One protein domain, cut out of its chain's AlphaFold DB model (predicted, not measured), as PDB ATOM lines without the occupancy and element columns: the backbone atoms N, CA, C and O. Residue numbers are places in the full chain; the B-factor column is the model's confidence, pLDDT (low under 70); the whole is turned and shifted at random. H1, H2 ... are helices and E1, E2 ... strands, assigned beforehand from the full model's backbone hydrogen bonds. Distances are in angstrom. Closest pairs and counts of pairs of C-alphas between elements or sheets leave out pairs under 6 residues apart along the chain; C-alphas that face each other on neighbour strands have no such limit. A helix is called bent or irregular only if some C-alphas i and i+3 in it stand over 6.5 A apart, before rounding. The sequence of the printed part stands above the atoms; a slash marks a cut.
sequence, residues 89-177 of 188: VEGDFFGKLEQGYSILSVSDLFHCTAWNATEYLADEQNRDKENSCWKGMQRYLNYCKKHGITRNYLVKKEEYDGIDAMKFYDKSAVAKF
ATOM      1  N   VAL A  89     232.440 301.034 422.283       82.56
ATOM      2  CA  VAL A  89     232.904 301.014 420.895       82.56
ATOM      3  C   VAL A  89     233.549 302.348 420.545       82.56
ATOM      4  O   VAL A  89     234.539 302.376 419.810       82.56
ATOM      5  N   GLU A  90     233.031 303.449 421.084       84.25
ATOM      6  CA  GLU A  90     233.587 304.767 420.835       84.25
ATOM      7  C   GLU A  90     234.991 304.878 421.432       84.25
ATOM      8  O   GLU A  90     235.949 305.057 420.682       84.25
ATOM      9  N   GLY A  91     235.151 304.712 422.742       80.75
ATOM     10  CA  GLY A  91     236.433 304.889 423.427       80.75
ATOM     11  C   GLY A  91     237.427 303.740 423.232       80.75
ATOM     12  O   GLY A  91     238.597 303.965 422.888       80.75
ATOM     13  N   ASP A  92     236.976 302.505 423.428       83.62
ATOM     14  CA  ASP A  92     237.818 301.311 423.495       83.62
ATOM     15  C   ASP A  92     238.064 300.651 422.132       83.62
ATOM     16  O   ASP A  92     239.080 299.972 421.987       83.62
ATOM     17  N   PHE A  93     237.251 300.910 421.098       89.94
ATOM     18  CA  PHE A  93     237.562 300.485 419.721       89.94
ATOM     19  C   PHE A  93     237.963 301.649 418.826       89.94
ATOM     20  O   PHE A  93     239.125 301.751 418.425       89.94
ATOM     21  N   PHE A  94     237.038 302.552 418.510       91.81
ATOM     22  CA  PHE A  94     237.306 303.654 417.593       91.81
ATOM     23  C   PHE A  94     238.406 304.573 418.140       91.81
ATOM     24  O   PHE A  94     239.357 304.882 417.417       91.81
ATOM     25  N   GLY A  95     238.375 304.906 419.427       90.00
ATOM     26  CA  GLY A  95     239.406 305.691 420.097       90.00
ATOM     27  C   GLY A  95     240.789 305.044 419.998       90.00
ATOM     28  O   GLY A  95     241.777 305.724 419.708       90.00
ATOM     29  N   LYS A  96     240.892 303.713 420.119       89.69
ATOM     30  CA  LYS A  96     242.160 302.991 419.902       89.69
ATOM     31  C   LYS A  96     242.619 303.058 418.447       89.69
ATOM     32  O   LYS A  96     243.797 303.320 418.187       89.69
ATOM     33  N   LEU A  97     241.720 302.901 417.481       92.12
ATOM     34  CA  LEU A  97     242.072 303.051 416.062       92.12
ATOM     35  C   LEU A  97     242.576 304.463 415.739       92.12
ATOM     36  O   LEU A  97     243.497 304.630 414.930       92.12
ATOM     37  N   GLU A  98     242.016 305.477 416.395       89.56
ATOM     38  CA  GLU A  98     242.481 306.860 416.298       89.56
ATOM     39  C   GLU A  98     243.872 307.050 416.921       89.56
ATOM     40  O   GLU A  98     244.738 307.675 416.308       89.56
ATOM     41  N   GLN A  99     244.142 306.406 418.061       87.81
ATOM     42  CA  GLN A  99     245.451 306.378 418.736       87.81
ATOM     43  C   GLN A  99     246.530 305.554 418.001       87.81
ATOM     44  O   GLN A  99     247.650 305.390 418.505       87.81
ATOM     45  N   GLY A 100     246.213 305.031 416.815       88.06
ATOM     46  CA  GLY A 100     247.159 304.370 415.921       88.06
ATOM     47  C   GLY A 100     247.200 302.848 416.025       88.06
ATOM     48  O   GLY A 100     248.064 302.245 415.383       88.06
ATOM     49  N   TYR A 101     246.286 302.220 416.769       91.06
ATOM     50  CA  TYR A 101     246.111 300.770 416.687       91.06
ATOM     51  C   TYR A 101     245.562 300.379 415.305       91.06
ATOM     52  O   TYR A 101     244.847 301.137 414.647       91.06
ATOM     53  N   SER A 102     245.932 299.188 414.848       91.56
ATOM     54  CA  SER A 102     245.428 298.563 413.627       91.56
ATOM     55  C   SER A 102     244.642 297.309 413.979       91.56
ATOM     56  O   SER A 102     244.995 296.585 414.909       91.56
ATOM     57  N   ILE A 103     243.588 297.040 413.215       93.62
ATOM     58  CA  ILE A 103     242.750 295.856 413.395       93.62
ATOM     59  C   ILE A 103     243.493 294.631 412.861       93.62
ATOM     60  O   ILE A 103     243.884 294.600 411.692       93.62
ATOM     61  N   LEU A 104     243.651 293.616 413.707       92.00
ATOM     62  CA  LEU A 104     244.149 292.303 413.311       92.00
ATOM     63  C   LEU A 104     242.994 291.337 413.023       92.00
ATOM     64  O   LEU A 104     243.038 290.594 412.040       92.00
ATOM     65  N   SER A 105     241.969 291.334 413.873       92.44
ATOM     66  CA  SER A 105     240.779 290.495 413.718       92.44
ATOM     67  C   SER A 105     239.580 291.123 414.408       92.44
ATOM     68  O   SER A 105     239.752 291.825 415.404       92.44
ATOM     69  N   VAL A 106     238.390 290.851 413.885       93.75
ATOM     70  CA  VAL A 106     237.096 291.214 414.466       93.75
ATOM     71  C   VAL A 106     236.139 290.058 414.178       93.75
ATOM     72  O   VAL A 106     236.213 289.488 413.089       93.75
ATOM     73  N   SER A 107     235.319 289.666 415.150       92.31
ATOM     74  CA  SER A 107     234.276 288.658 414.958       92.31
ATOM     75  C   SER A 107     233.059 289.245 414.248       92.31
ATOM     76  O   SER A 107     232.815 290.453 414.290       92.31
ATOM     77  N   ASP A 108     232.277 288.380 413.610       93.50
ATOM     78  CA  ASP A 108     231.053 288.772 412.907       93.50
ATOM     79  C   ASP A 108     230.049 289.447 413.868       93.50
ATOM     80  O   ASP A 108     229.534 290.527 413.569       93.50
ATOM     81  N   LEU A 109     229.876 288.906 415.077       88.81
ATOM     82  CA  LEU A 109     229.045 289.509 416.123       88.81
ATOM     83  C   LEU A 109     229.541 290.903 416.550       88.81
ATOM     84  O   LEU A 109     228.768 291.858 416.605       88.81
ATOM     85  N   PHE A 110     230.849 291.084 416.758       90.69
ATOM     86  CA  PHE A 110     231.379 292.402 417.122       90.69
ATOM     87  C   PHE A 110     231.266 293.419 415.980       90.69
ATOM     88  O   PHE A 110     231.113 294.618 416.225       90.69
ATOM     89  N   HIS A 111     231.307 292.967 414.721       94.31
ATOM     90  CA  HIS A 111     231.017 293.839 413.588       94.31
ATOM     91  C   HIS A 111     229.612 294.441 413.686       94.31
ATOM     92  O   HIS A 111     229.474 295.640 413.433       94.31
ATOM     93  N   CYS A 112     228.616 293.653 414.101       91.19
ATOM     94  CA  CYS A 112     227.240 294.106 414.308       91.19
ATOM     95  C   CYS A 112     227.163 295.205 415.378       91.19
ATOM     96  O   CYS A 112     226.624 296.285 415.119       91.19
ATOM     97  N   THR A 113     227.790 294.982 416.537       88.12
ATOM     98  CA  THR A 113     227.877 295.975 417.620       88.12
ATOM     99  C   THR A 113     228.552 297.260 417.145       88.12
ATOM    100  O   THR A 113     228.029 298.362 417.329       88.12
ATOM    101  N   ALA A 114     229.692 297.136 416.460       91.50
ATOM    102  CA  ALA A 114     230.434 298.286 415.967       91.50
ATOM    103  C   ALA A 114     229.685 299.055 414.867       91.50
ATOM    104  O   ALA A 114     229.854 300.267 414.756       91.50
ATOM    105  N   TRP A 115     228.862 298.381 414.056       93.31
ATOM    106  CA  TRP A 115     228.021 299.030 413.047       93.31
ATOM    107  C   TRP A 115     226.913 299.860 413.685       93.31
ATOM    108  O   TRP A 115     226.751 301.018 413.304       93.31
ATOM    109  N   ASN A 116     226.231 299.324 414.700       88.81
ATOM    110  CA  ASN A 116     225.221 300.072 415.454       88.81
ATOM    111  C   ASN A 116     225.822 301.325 416.109       88.81
ATOM    112  O   ASN A 116     225.268 302.414 415.983       88.81
ATOM    113  N   ALA A 117     227.015 301.211 416.699       87.69
ATOM    114  CA  ALA A 117     227.704 302.346 417.315       87.69
ATOM    115  C   ALA A 117     228.022 303.492 416.331       87.69
ATOM    116  O   ALA A 117     228.134 304.649 416.736       87.69
ATOM    117  N   THR A 118     228.152 303.208 415.027       88.81
ATOM    118  CA  THR A 118     228.426 304.267 414.039       88.81
ATOM    119  C   THR A 118     227.287 305.270 413.896       88.81
ATOM    120  O   THR A 118     227.546 306.409 413.512       88.81
ATOM    121  N   GLU A 119     226.047 304.884 414.209       83.56
ATOM    122  CA  GLU A 119     224.892 305.777 414.112       83.56
ATOM    123  C   GLU A 119     225.026 306.980 415.048       83.56
ATOM    124  O   GLU A 119     224.833 308.117 414.617       83.56
ATOM    125  N   TYR A 120     225.452 306.739 416.291       76.44
ATOM    126  CA  TYR A 120     225.633 307.774 417.312       76.44
ATOM    127  C   TYR A 120     226.740 308.776 416.949       76.44
ATOM    128  O   TYR A 120     226.632 309.979 417.208       76.44
ATOM    129  N   LEU A 121     227.794 308.301 416.283       75.81
ATOM    130  CA  LEU A 121     228.940 309.121 415.879       75.81
ATOM    131  C   LEU A 121     228.758 309.830 414.535       75.81
ATOM    132  O   LEU A 121     229.560 310.700 414.188       75.81
ATOM    133  N   ALA A 122     227.741 309.461 413.758       71.56
ATOM    134  CA  ALA A 122     227.550 309.990 412.416       71.56
ATOM    135  C   ALA A 122     227.003 311.420 412.356       71.56
ATOM    136  O   ALA A 122     227.155 312.064 411.305       71.56
ATOM    137  N   ASP A 123     226.412 311.900 413.455       70.94
ATOM    138  CA  ASP A 123     225.924 313.271 413.603       70.94
ATOM    139  C   ASP A 123     227.058 314.279 413.336       70.94
ATOM    140  O   ASP A 123     228.159 314.176 413.886       70.94
ATOM    141  N   GLU A 124     226.798 315.262 412.471       61.41
ATOM    142  CA  GLU A 124     227.749 316.314 412.100       61.41
ATOM    143  C   GLU A 124     228.254 317.087 413.321       61.41
ATOM    144  O   GLU A 124     229.434 317.434 413.371       61.41
ATOM    145  N   GLN A 125     227.417 317.257 414.353       61.97
ATOM    146  CA  GLN A 125     227.832 317.893 415.606       61.97
ATOM    147  C   GLN A 125     228.915 317.103 416.340       61.97
ATOM    148  O   GLN A 125     229.696 317.687 417.089       61.97
ATOM    149  N   ASN A 126     228.962 315.783 416.157       64.00
ATOM    150  CA  ASN A 126     229.976 314.943 416.772       64.00
ATOM    151  C   ASN A 126     231.270 314.920 415.956       64.00
ATOM    152  O   ASN A 126     232.322 314.772 416.560       64.00
ATOM    153  N   ARG A 127     231.256 315.146 414.635       66.50
ATOM    154  CA  ARG A 127     232.467 315.044 413.789       66.50
ATOM    155  C   ARG A 127     233.580 316.007 414.187       66.50
ATOM    156  O   ARG A 127     234.736 315.590 414.272       66.50
ATOM    157  N   ASP A 128     233.228 317.258 414.458       64.44
ATOM    158  CA  ASP A 128     234.193 318.341 414.692       64.44
ATOM    159  C   ASP A 128     234.562 318.530 416.171       64.44
ATOM    160  O   ASP A 128     235.372 319.399 416.502       64.44
ATOM    161  N   LYS A 129     234.013 317.711 417.079       66.31
ATOM    162  CA  LYS A 129     234.377 317.773 418.498       66.31
ATOM    163  C   LYS A 129     235.813 317.300 418.705       66.31
ATOM    164  O   LYS A 129     236.211 316.218 418.275       66.31
ATOM    165  N   GLU A 130     236.580 318.100 419.436       55.84
ATOM    166  CA  GLU A 130     237.824 317.672 420.067       55.84
ATOM    167  C   GLU A 130     237.462 316.502 421.004       55.84
ATOM    168  O   GLU A 130     236.669 316.686 421.922       55.84
ATOM    169  N   ASN A 131     237.959 315.291 420.715       59.66
ATOM    170  CA  ASN A 131     237.579 313.983 421.300       59.66
ATOM    171  C   ASN A 131     236.493 313.169 420.574       59.66
ATOM    172  O   ASN A 131     236.083 312.129 421.086       59.66
ATOM    173  N   SER A 132     236.060 313.555 419.374       71.88
ATOM    174  CA  SER A 132     235.254 312.648 418.557       71.88
ATOM    175  C   SER A 132     236.096 311.456 418.103       71.88
ATOM    176  O   SER A 132     237.166 311.622 417.518       71.88
ATOM    177  N   CYS A 133     235.608 310.235 418.318       86.12
ATOM    178  CA  CYS A 133     236.259 309.019 417.812       86.12
ATOM    179  C   CYS A 133     236.014 308.818 416.300       86.12
ATOM    180  O   CYS A 133     236.125 307.712 415.764       86.12
ATOM    181  N   TRP A 134     235.676 309.900 415.585       88.56
ATOM    182  CA  TRP A 134     235.291 309.905 414.180       88.56
ATOM    183  C   TRP A 134     236.408 309.389 413.272       88.56
ATOM    184  O   TRP A 134     236.149 308.599 412.359       88.56
ATOM    185  N   LYS A 135     237.675 309.778 413.503       89.31
ATOM    186  CA  LYS A 135     238.777 309.285 412.653       89.31
ATOM    187  C   LYS A 135     238.994 307.793 412.873       89.31
ATOM    188  O   LYS A 135     239.289 307.071 411.918       89.31
ATOM    189  N   GLY A 136     238.836 307.341 414.116       92.31
ATOM    190  CA  GLY A 136     238.789 305.932 414.488       92.31
ATOM    191  C   GLY A 136     237.708 305.154 413.742       92.31
ATOM    192  O   GLY A 136     238.006 304.166 413.067       92.31
ATOM    193  N   MET A 137     236.475 305.659 413.772       93.69
ATOM    194  CA  MET A 137     235.334 305.083 413.059       93.69
ATOM    195  C   MET A 137     235.597 304.987 411.546       93.69
ATOM    196  O   MET A 137     235.397 303.938 410.936       93.69
ATOM    197  N   GLN A 138     236.144 306.036 410.924       93.88
ATOM    198  CA  GLN A 138     236.492 306.016 409.496       93.88
ATOM    199  C   GLN A 138     237.574 304.977 409.156       93.88
ATOM    200  O   GLN A 138     237.533 304.350 408.092       93.88
ATOM    201  N   ARG A 139     238.538 304.738 410.058       94.25
ATOM    202  CA  ARG A 139     239.531 303.659 409.902       94.25
ATOM    203  C   ARG A 139     238.878 302.281 409.967       94.25
ATOM    204  O   ARG A 139     239.234 301.420 409.161       94.25
ATOM    205  N   TYR A 140     237.916 302.089 410.866       96.38
ATOM    206  CA  TYR A 140     237.131 300.859 410.941       96.38
ATOM    207  C   TYR A 140     236.290 300.623 409.677       96.38
ATOM    208  O   TYR A 140     236.342 299.542 409.094       96.38
ATOM    209  N   LEU A 141     235.585 301.636 409.172       96.75
ATOM    210  CA  LEU A 141     234.810 301.506 407.932       96.75
ATOM    211  C   LEU A 141     235.710 301.219 406.715       96.75
ATOM    212  O   LEU A 141     235.353 300.441 405.829       96.75
ATOM    213  N   ASN A 142     236.929 301.767 406.692       96.50
ATOM    214  CA  ASN A 142     237.935 301.402 405.693       96.50
ATOM    215  C   ASN A 142     238.353 299.925 405.793       96.50
ATOM    216  O   ASN A 142     238.564 299.284 404.763       96.50
ATOM    217  N   TYR A 143     238.487 299.391 407.011       96.56
ATOM    218  CA  TYR A 143     238.730 297.966 407.236       96.56
ATOM    219  C   TYR A 143     237.564 297.129 406.702       96.56
ATOM    220  O   TYR A 143     237.793 296.255 405.868       96.56
ATOM    221  N   CYS A 144     236.325 297.462 407.075       97.75
ATOM    222  CA  CYS A 144     235.123 296.781 406.586       97.75
ATOM    223  C   CYS A 144     235.105 296.709 405.055       97.75
ATOM    224  O   CYS A 144     234.986 295.628 404.477       97.75
ATOM    225  N   LYS A 145     235.363 297.842 404.390       97.19
ATOM    226  CA  LYS A 145     235.449 297.917 402.929       97.19
ATOM    227  C   LYS A 145     236.523 297.006 402.330       97.19
ATOM    228  O   LYS A 145     236.273 296.365 401.314       97.19
ATOM    229  N   LYS A 146     237.724 296.967 402.917       95.81
ATOM    230  CA  LYS A 146     238.843 296.138 402.427       95.81
ATOM    231  C   LYS A 146     238.598 294.642 402.626       95.81
ATOM    232  O   LYS A 146     239.100 293.849 401.839       95.81
ATOM    233  N   HIS A 147     237.844 294.280 403.661       96.12
ATOM    234  CA  HIS A 147     237.567 292.896 404.042       96.12
ATOM    235  C   HIS A 147     236.197 292.386 403.568       96.12
ATOM    236  O   HIS A 147     235.848 291.246 403.851       96.12
ATOM    237  N   GLY A 148     235.436 293.192 402.820       96.88
ATOM    238  CA  GLY A 148     234.134 292.785 402.283       96.88
ATOM    239  C   GLY A 148     233.027 292.678 403.336       96.88
ATOM    240  O   GLY A 148     232.021 292.015 403.089       96.88
ATOM    241  N   ILE A 149     233.188 293.337 404.486       97.94
ATOM    242  CA  ILE A 149     232.157 293.405 405.524       97.94
ATOM    243  C   ILE A 149     231.065 294.362 405.039       97.94
ATOM    244  O   ILE A 149     231.303 295.556 404.843       97.94
ATOM    245  N   THR A 150     229.879 293.815 404.789       97.31
ATOM    246  CA  THR A 150     228.705 294.523 404.257       97.31
ATOM    247  C   THR A 150     227.479 294.206 405.105       97.31
ATOM    248  O   THR A 150     227.467 293.186 405.793       97.31
ATOM    249  N   ARG A 151     226.406 295.004 404.996       96.88
ATOM    250  CA  ARG A 151     225.157 294.706 405.714       96.88
ATOM    251  C   ARG A 151     224.649 293.308 405.372       96.88
ATOM    252  O   ARG A 151     224.328 292.540 406.261       96.88
ATOM    253  N   ASN A 152     224.651 292.953 404.087       97.50
ATOM    254  CA  ASN A 152     224.205 291.636 403.621       97.50
ATOM    255  C   ASN A 152     225.078 290.492 404.150       97.50
ATOM    256  O   ASN A 152     224.566 289.403 404.399       97.50
ATOM    257  N   TYR A 153     226.385 290.725 404.306       97.31
ATOM    258  CA  TYR A 153     227.276 289.763 404.951       97.31
ATOM    259  C   TYR A 153     226.851 289.528 406.406       97.31
ATOM    260  O   TYR A 153     226.657 288.377 406.783       97.31
ATOM    261  N   LEU A 154     226.621 290.596 407.178       96.62
ATOM    262  CA  LEU A 154     226.221 290.499 408.587       96.62
ATOM    263  C   LEU A 154     224.814 289.916 408.762       96.62
ATOM    264  O   LEU A 154     224.640 289.022 409.578       96.62
ATOM    265  N   VAL A 155     223.841 290.310 407.933       96.69
ATOM    266  CA  VAL A 155     222.485 289.715 407.910       96.69
ATOM    267  C   VAL A 155     222.564 288.198 407.734       96.69
ATOM    268  O   VAL A 155     221.836 287.447 408.368       96.69
ATOM    269  N   LYS A 156     223.448 287.727 406.848       97.19
ATOM    270  CA  LYS A 156     223.595 286.296 406.565       97.19
ATOM    271  C   LYS A 156     224.317 285.536 407.684       97.19
ATOM    272  O   LYS A 156     224.141 284.325 407.782       97.19
ATOM    273  N   LYS A 157     225.198 286.206 408.424       95.31
ATOM    274  CA  LYS A 157     226.074 285.584 409.424       95.31
ATOM    275  C   LYS A 157     225.480 285.595 410.824       95.31
ATOM    276  O   LYS A 157     225.525 284.567 411.478       95.31
ATOM    277  N   GLU A 158     224.898 286.722 411.207       92.19
ATOM    278  CA  GLU A 158     224.490 287.046 412.577       92.19
ATOM    279  C   GLU A 158     223.035 287.535 412.639       92.19
ATOM    280  O   GLU A 158     222.643 288.193 413.592       92.19
ATOM    281  N   GLU A 159     222.246 287.331 411.573       94.19
ATOM    282  CA  GLU A 159     220.854 287.814 411.471       94.19
ATOM    283  C   GLU A 159     220.700 289.332 411.695       94.19
ATOM    284  O   GLU A 159     219.620 289.833 411.999       94.19
ATOM    285  N   TYR A 160     221.787 290.080 411.484       92.38
ATOM    286  CA  TYR A 160     221.880 291.508 411.766       92.38
ATOM    287  C   TYR A 160     220.773 292.327 411.093       92.38
ATOM    288  O   TYR A 160     220.664 292.366 409.864       92.38
ATOM    289  N   ASP A 161     220.000 293.060 411.888       93.38
ATOM    290  CA  ASP A 161     218.870 293.872 411.434       93.38
ATOM    291  C   ASP A 161     219.145 295.387 411.451       93.38
ATOM    292  O   ASP A 161     218.377 296.156 410.868       93.38
ATOM    293  N   GLY A 162     220.281 295.811 412.009       91.00
ATOM    294  CA  GLY A 162     220.656 297.213 412.178       91.00
ATOM    295  C   GLY A 162     221.016 297.977 410.894       91.00
ATOM    296  O   GLY A 162     220.707 297.588 409.756       91.00
ATOM    297  N   ILE A 163     221.657 299.132 411.080       92.81
ATOM    298  CA  ILE A 163     221.933 300.103 410.014       92.81
ATOM    299  C   ILE A 163     223.001 299.638 409.015       92.81
ATOM    300  O   ILE A 163     223.895 298.864 409.331       92.81
ATOM    301  N   ASP A 164     222.978 300.181 407.792       95.44
ATOM    302  CA  ASP A 164     224.141 300.089 406.901       95.44
ATOM    303  C   ASP A 164     225.178 301.160 407.267       95.44
ATOM    304  O   ASP A 164     225.101 302.298 406.795       95.44
ATOM    305  N   ALA A 165     226.151 300.804 408.108       94.88
ATOM    306  CA  ALA A 165     227.202 301.716 408.564       94.88
ATOM    307  C   ALA A 165     228.078 302.254 407.417       94.88
ATOM    308  O   ALA A 165     228.648 303.345 407.516       94.88
ATOM    309  N   MET A 166     228.160 301.540 406.285       96.19
ATOM    310  CA  MET A 166     228.968 301.970 405.141       96.19
ATOM    311  C   MET A 166     228.443 303.253 404.487       96.19
ATOM    312  O   MET A 166     229.216 303.927 403.802       96.19
ATOM    313  N   LYS A 167     227.190 303.655 404.752       94.25
ATOM    314  CA  LYS A 167     226.646 304.958 404.328       94.25
ATOM    315  C   LYS A 167     227.430 306.149 404.895       94.25
ATOM    316  O   LYS A 167     227.415 307.224 404.303       94.25
ATOM    317  N   PHE A 168     228.142 305.956 406.007       92.44
ATOM    318  CA  PHE A 168     228.946 306.988 406.665       92.44
ATOM    319  C   PHE A 168     230.423 306.984 406.251       92.44
ATOM    320  O   PHE A 168     231.200 307.807 406.736       92.44
ATOM    321  N   TYR A 169     230.851 306.066 405.381       94.38
ATOM    322  CA  TYR A 169     232.253 305.942 404.992       94.38
ATOM    323  C   TYR A 169     232.715 307.093 404.082       94.38
ATOM    324  O   TYR A 169     232.270 307.224 402.941       94.38
ATOM    325  N   ASP A 170     233.699 307.862 404.546       92.06
ATOM    326  CA  ASP A 170     234.351 308.932 403.795       92.06
ATOM    327  C   ASP A 170     235.773 308.520 403.374       92.06
ATOM    328  O   ASP A 170     236.764 308.638 404.105       92.06
ATOM    329  N   LYS A 171     235.889 308.083 402.116       92.06
ATOM    330  CA  LYS A 171     237.169 307.714 401.489       92.06
ATOM    331  C   LYS A 171     238.182 308.870 401.491       92.06
ATOM    332  O   LYS A 171     239.387 308.629 401.597       92.06
ATOM    333  N   SER A 172     237.716 310.108 401.338       89.44
ATOM    334  CA  SER A 172     238.576 311.290 401.256       89.44
ATOM    335  C   SER A 172     239.176 311.623 402.618       89.44
ATOM    336  O   SER A 172     240.364 311.947 402.695       89.44
ATOM    337  N   ALA A 173     238.394 311.487 403.692       87.25
ATOM    338  CA  ALA A 173     238.874 311.635 405.063       87.25
ATOM    339  C   ALA A 173     239.985 310.623 405.383       87.25
ATOM    340  O   ALA A 173     241.075 311.012 405.807       87.25
ATOM    341  N   VAL A 174     239.770 309.340 405.070       87.69
ATOM    342  CA  VAL A 174     240.774 308.282 405.291       87.69
ATOM    343  C   VAL A 174     242.089 308.583 404.569       87.69
ATOM    344  O   VAL A 174     243.163 308.488 405.166       87.69
ATOM    345  N   ALA A 175     242.024 309.016 403.307       88.31
ATOM    346  CA  ALA A 175     243.216 309.368 402.538       88.31
ATOM    347  C   ALA A 175     244.001 310.540 403.160       88.31
ATOM    348  O   ALA A 175     245.234 310.548 403.115       88.31
ATOM    349  N   LYS A 176     243.314 311.524 403.757       85.75
ATOM    350  CA  LYS A 176     243.961 312.628 404.491       85.75
ATOM    351  C   LYS A 176     244.674 312.113 405.745       85.75
ATOM    352  O   LYS A 176     245.824 312.479 405.982       85.75
ATOM    353  N   PHE A 177     244.037 311.225 406.510       82.69
ATOM    354  CA  PHE A 177     244.624 310.665 407.733       82.69
ATOM    355  C   PHE A 177     245.891 309.851 407.450       82.69
ATOM    356  O   PHE A 177     246.893 309.996 408.152       82.69
TER     357      PHE A 177
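AT A GLANCE: This is residues 89 to 177 of the 188 residues of an uncharacterized protein of Ruminococcaceae bacterium AF10-16 (UniProt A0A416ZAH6). Two long helices, H2 and H4, run roughly side by side in opposite ways through the body with few contacts between them; H1 crosses them on one side, and short H6 lies on the other side of the pair. H5 packs on the end of H2 where it begins, H7 packs on H4, H3 and the loop after it lie at the opposite end of the domain from H5, and strand E1 joins H1 to the beginning of H2. The printed part has 89 residues, with seven named helices and one named strand in the order H1, E1, H2, H3, H4, H5, H6, H7; E1 pairs with no named strand. The class is mostly helix, with 61 residues in helices and 5 in the strand. The whole is compact and rounded, with a radius of gyration of the C-alphas of 12.2 A and spans of 36 by 26 by 24 A.

IN THESE COORDINATES: The longest helices have 14 residues each: H2, residues 108 to 121, is 20.7 A from first to last C-alpha, and H4, residues 134 to 147, is 19.9 A. H2 begins at C-alpha 108, (231.053, 288.772, 412.907). H1, residues 89 to 98, is 12.1 A long and begins at C-alpha 89, (232.904, 301.014, 420.895). H1 is neither bent nor irregular, but only just: C-alphas 91 and 94 are 6.0 A apart. E1, residues 102 to 106, is 11.1 A long. H5, residues 151 to 158, is 10.3 A long. H3 holds residues 124 to 127 and is 5.2 A long, and H6 holds residues 165 to 168 and is 5.9 A long. H7, residues 171 to 177, is 10.2 A long and ends at C-alpha 177, (244.624, 310.665, 407.733).

HOW THE PARTS SIT: H2 and H4 are the hubs, touching three other helices each. H2 and H4 themselves are close but not clearly touching, with the closest C-alphas, those of Leu 121 and Trp 134, 6.6 A apart. They run opposite ways at a steep tilt of 36 degrees, only just past shallow. H1 touches H4 at residues 134 to 140 alone, about perpendicular at 83 degrees, with the closest C-alphas, those of Phe 94 and Gly 136, 4.1 A apart. H1 also touches H2, at residues 113 to 117 alone, about perpendicular at 87 degrees; the closest C-alphas are those of Val 89 and Ala 114, 6.2 A. H6 touches H2 at residues 115 to 119 alone, closest at the C-alphas of Trp 115 and Ala 165, 5.3 A. H4 and H6 only just touch, with 3 pairs of C-alphas within 8 A, at residues 141 to 145 of H4 alone; the closest C-alphas are those of Leu 141 and Met 166, 6.5 A. H5 touches residues 108 to 112 of H2 alone, opposite ways at a steep tilt of 46 degrees, with the C-alphas of Leu 109 and Glu 158 closest at 6.3 A. H7 touches H4, opposite ways at a steep tilt of 59 degrees, with the C-alphas of Gln 138 and Val 174 closest at 6.4 A. H3 touches no helix; its closest C-alpha to H4 is that of Arg 127, 5.9 A from that of Trp 134. E1 and H2 meet only through their link, and the closest C-alphas of E1 and H4, those of Ile 103 and Tyr 143, are 7.7 A apart. Among the pairs that are apart are H1 and H6, H2 and H7, and H4 and H5. Every O i to N i+4 pair is within hydrogen-bond range in H4, H5 and H7, against 4 of 6 in H1 and 7 of 10 in H2, while H3 and H6 are too short for such a pair.

THE WHOLE: The two C-alphas farthest apart are those of Glu 130 and Lys 156, 37.0 A. The printed part has no cut, and no link is long; those from H3 to H4 and from H5 to H6, with 6 residues each, are short, and the others are tight. The mean pLDDT of the printed part is 88.2, and residues 124 to 131 are under 70.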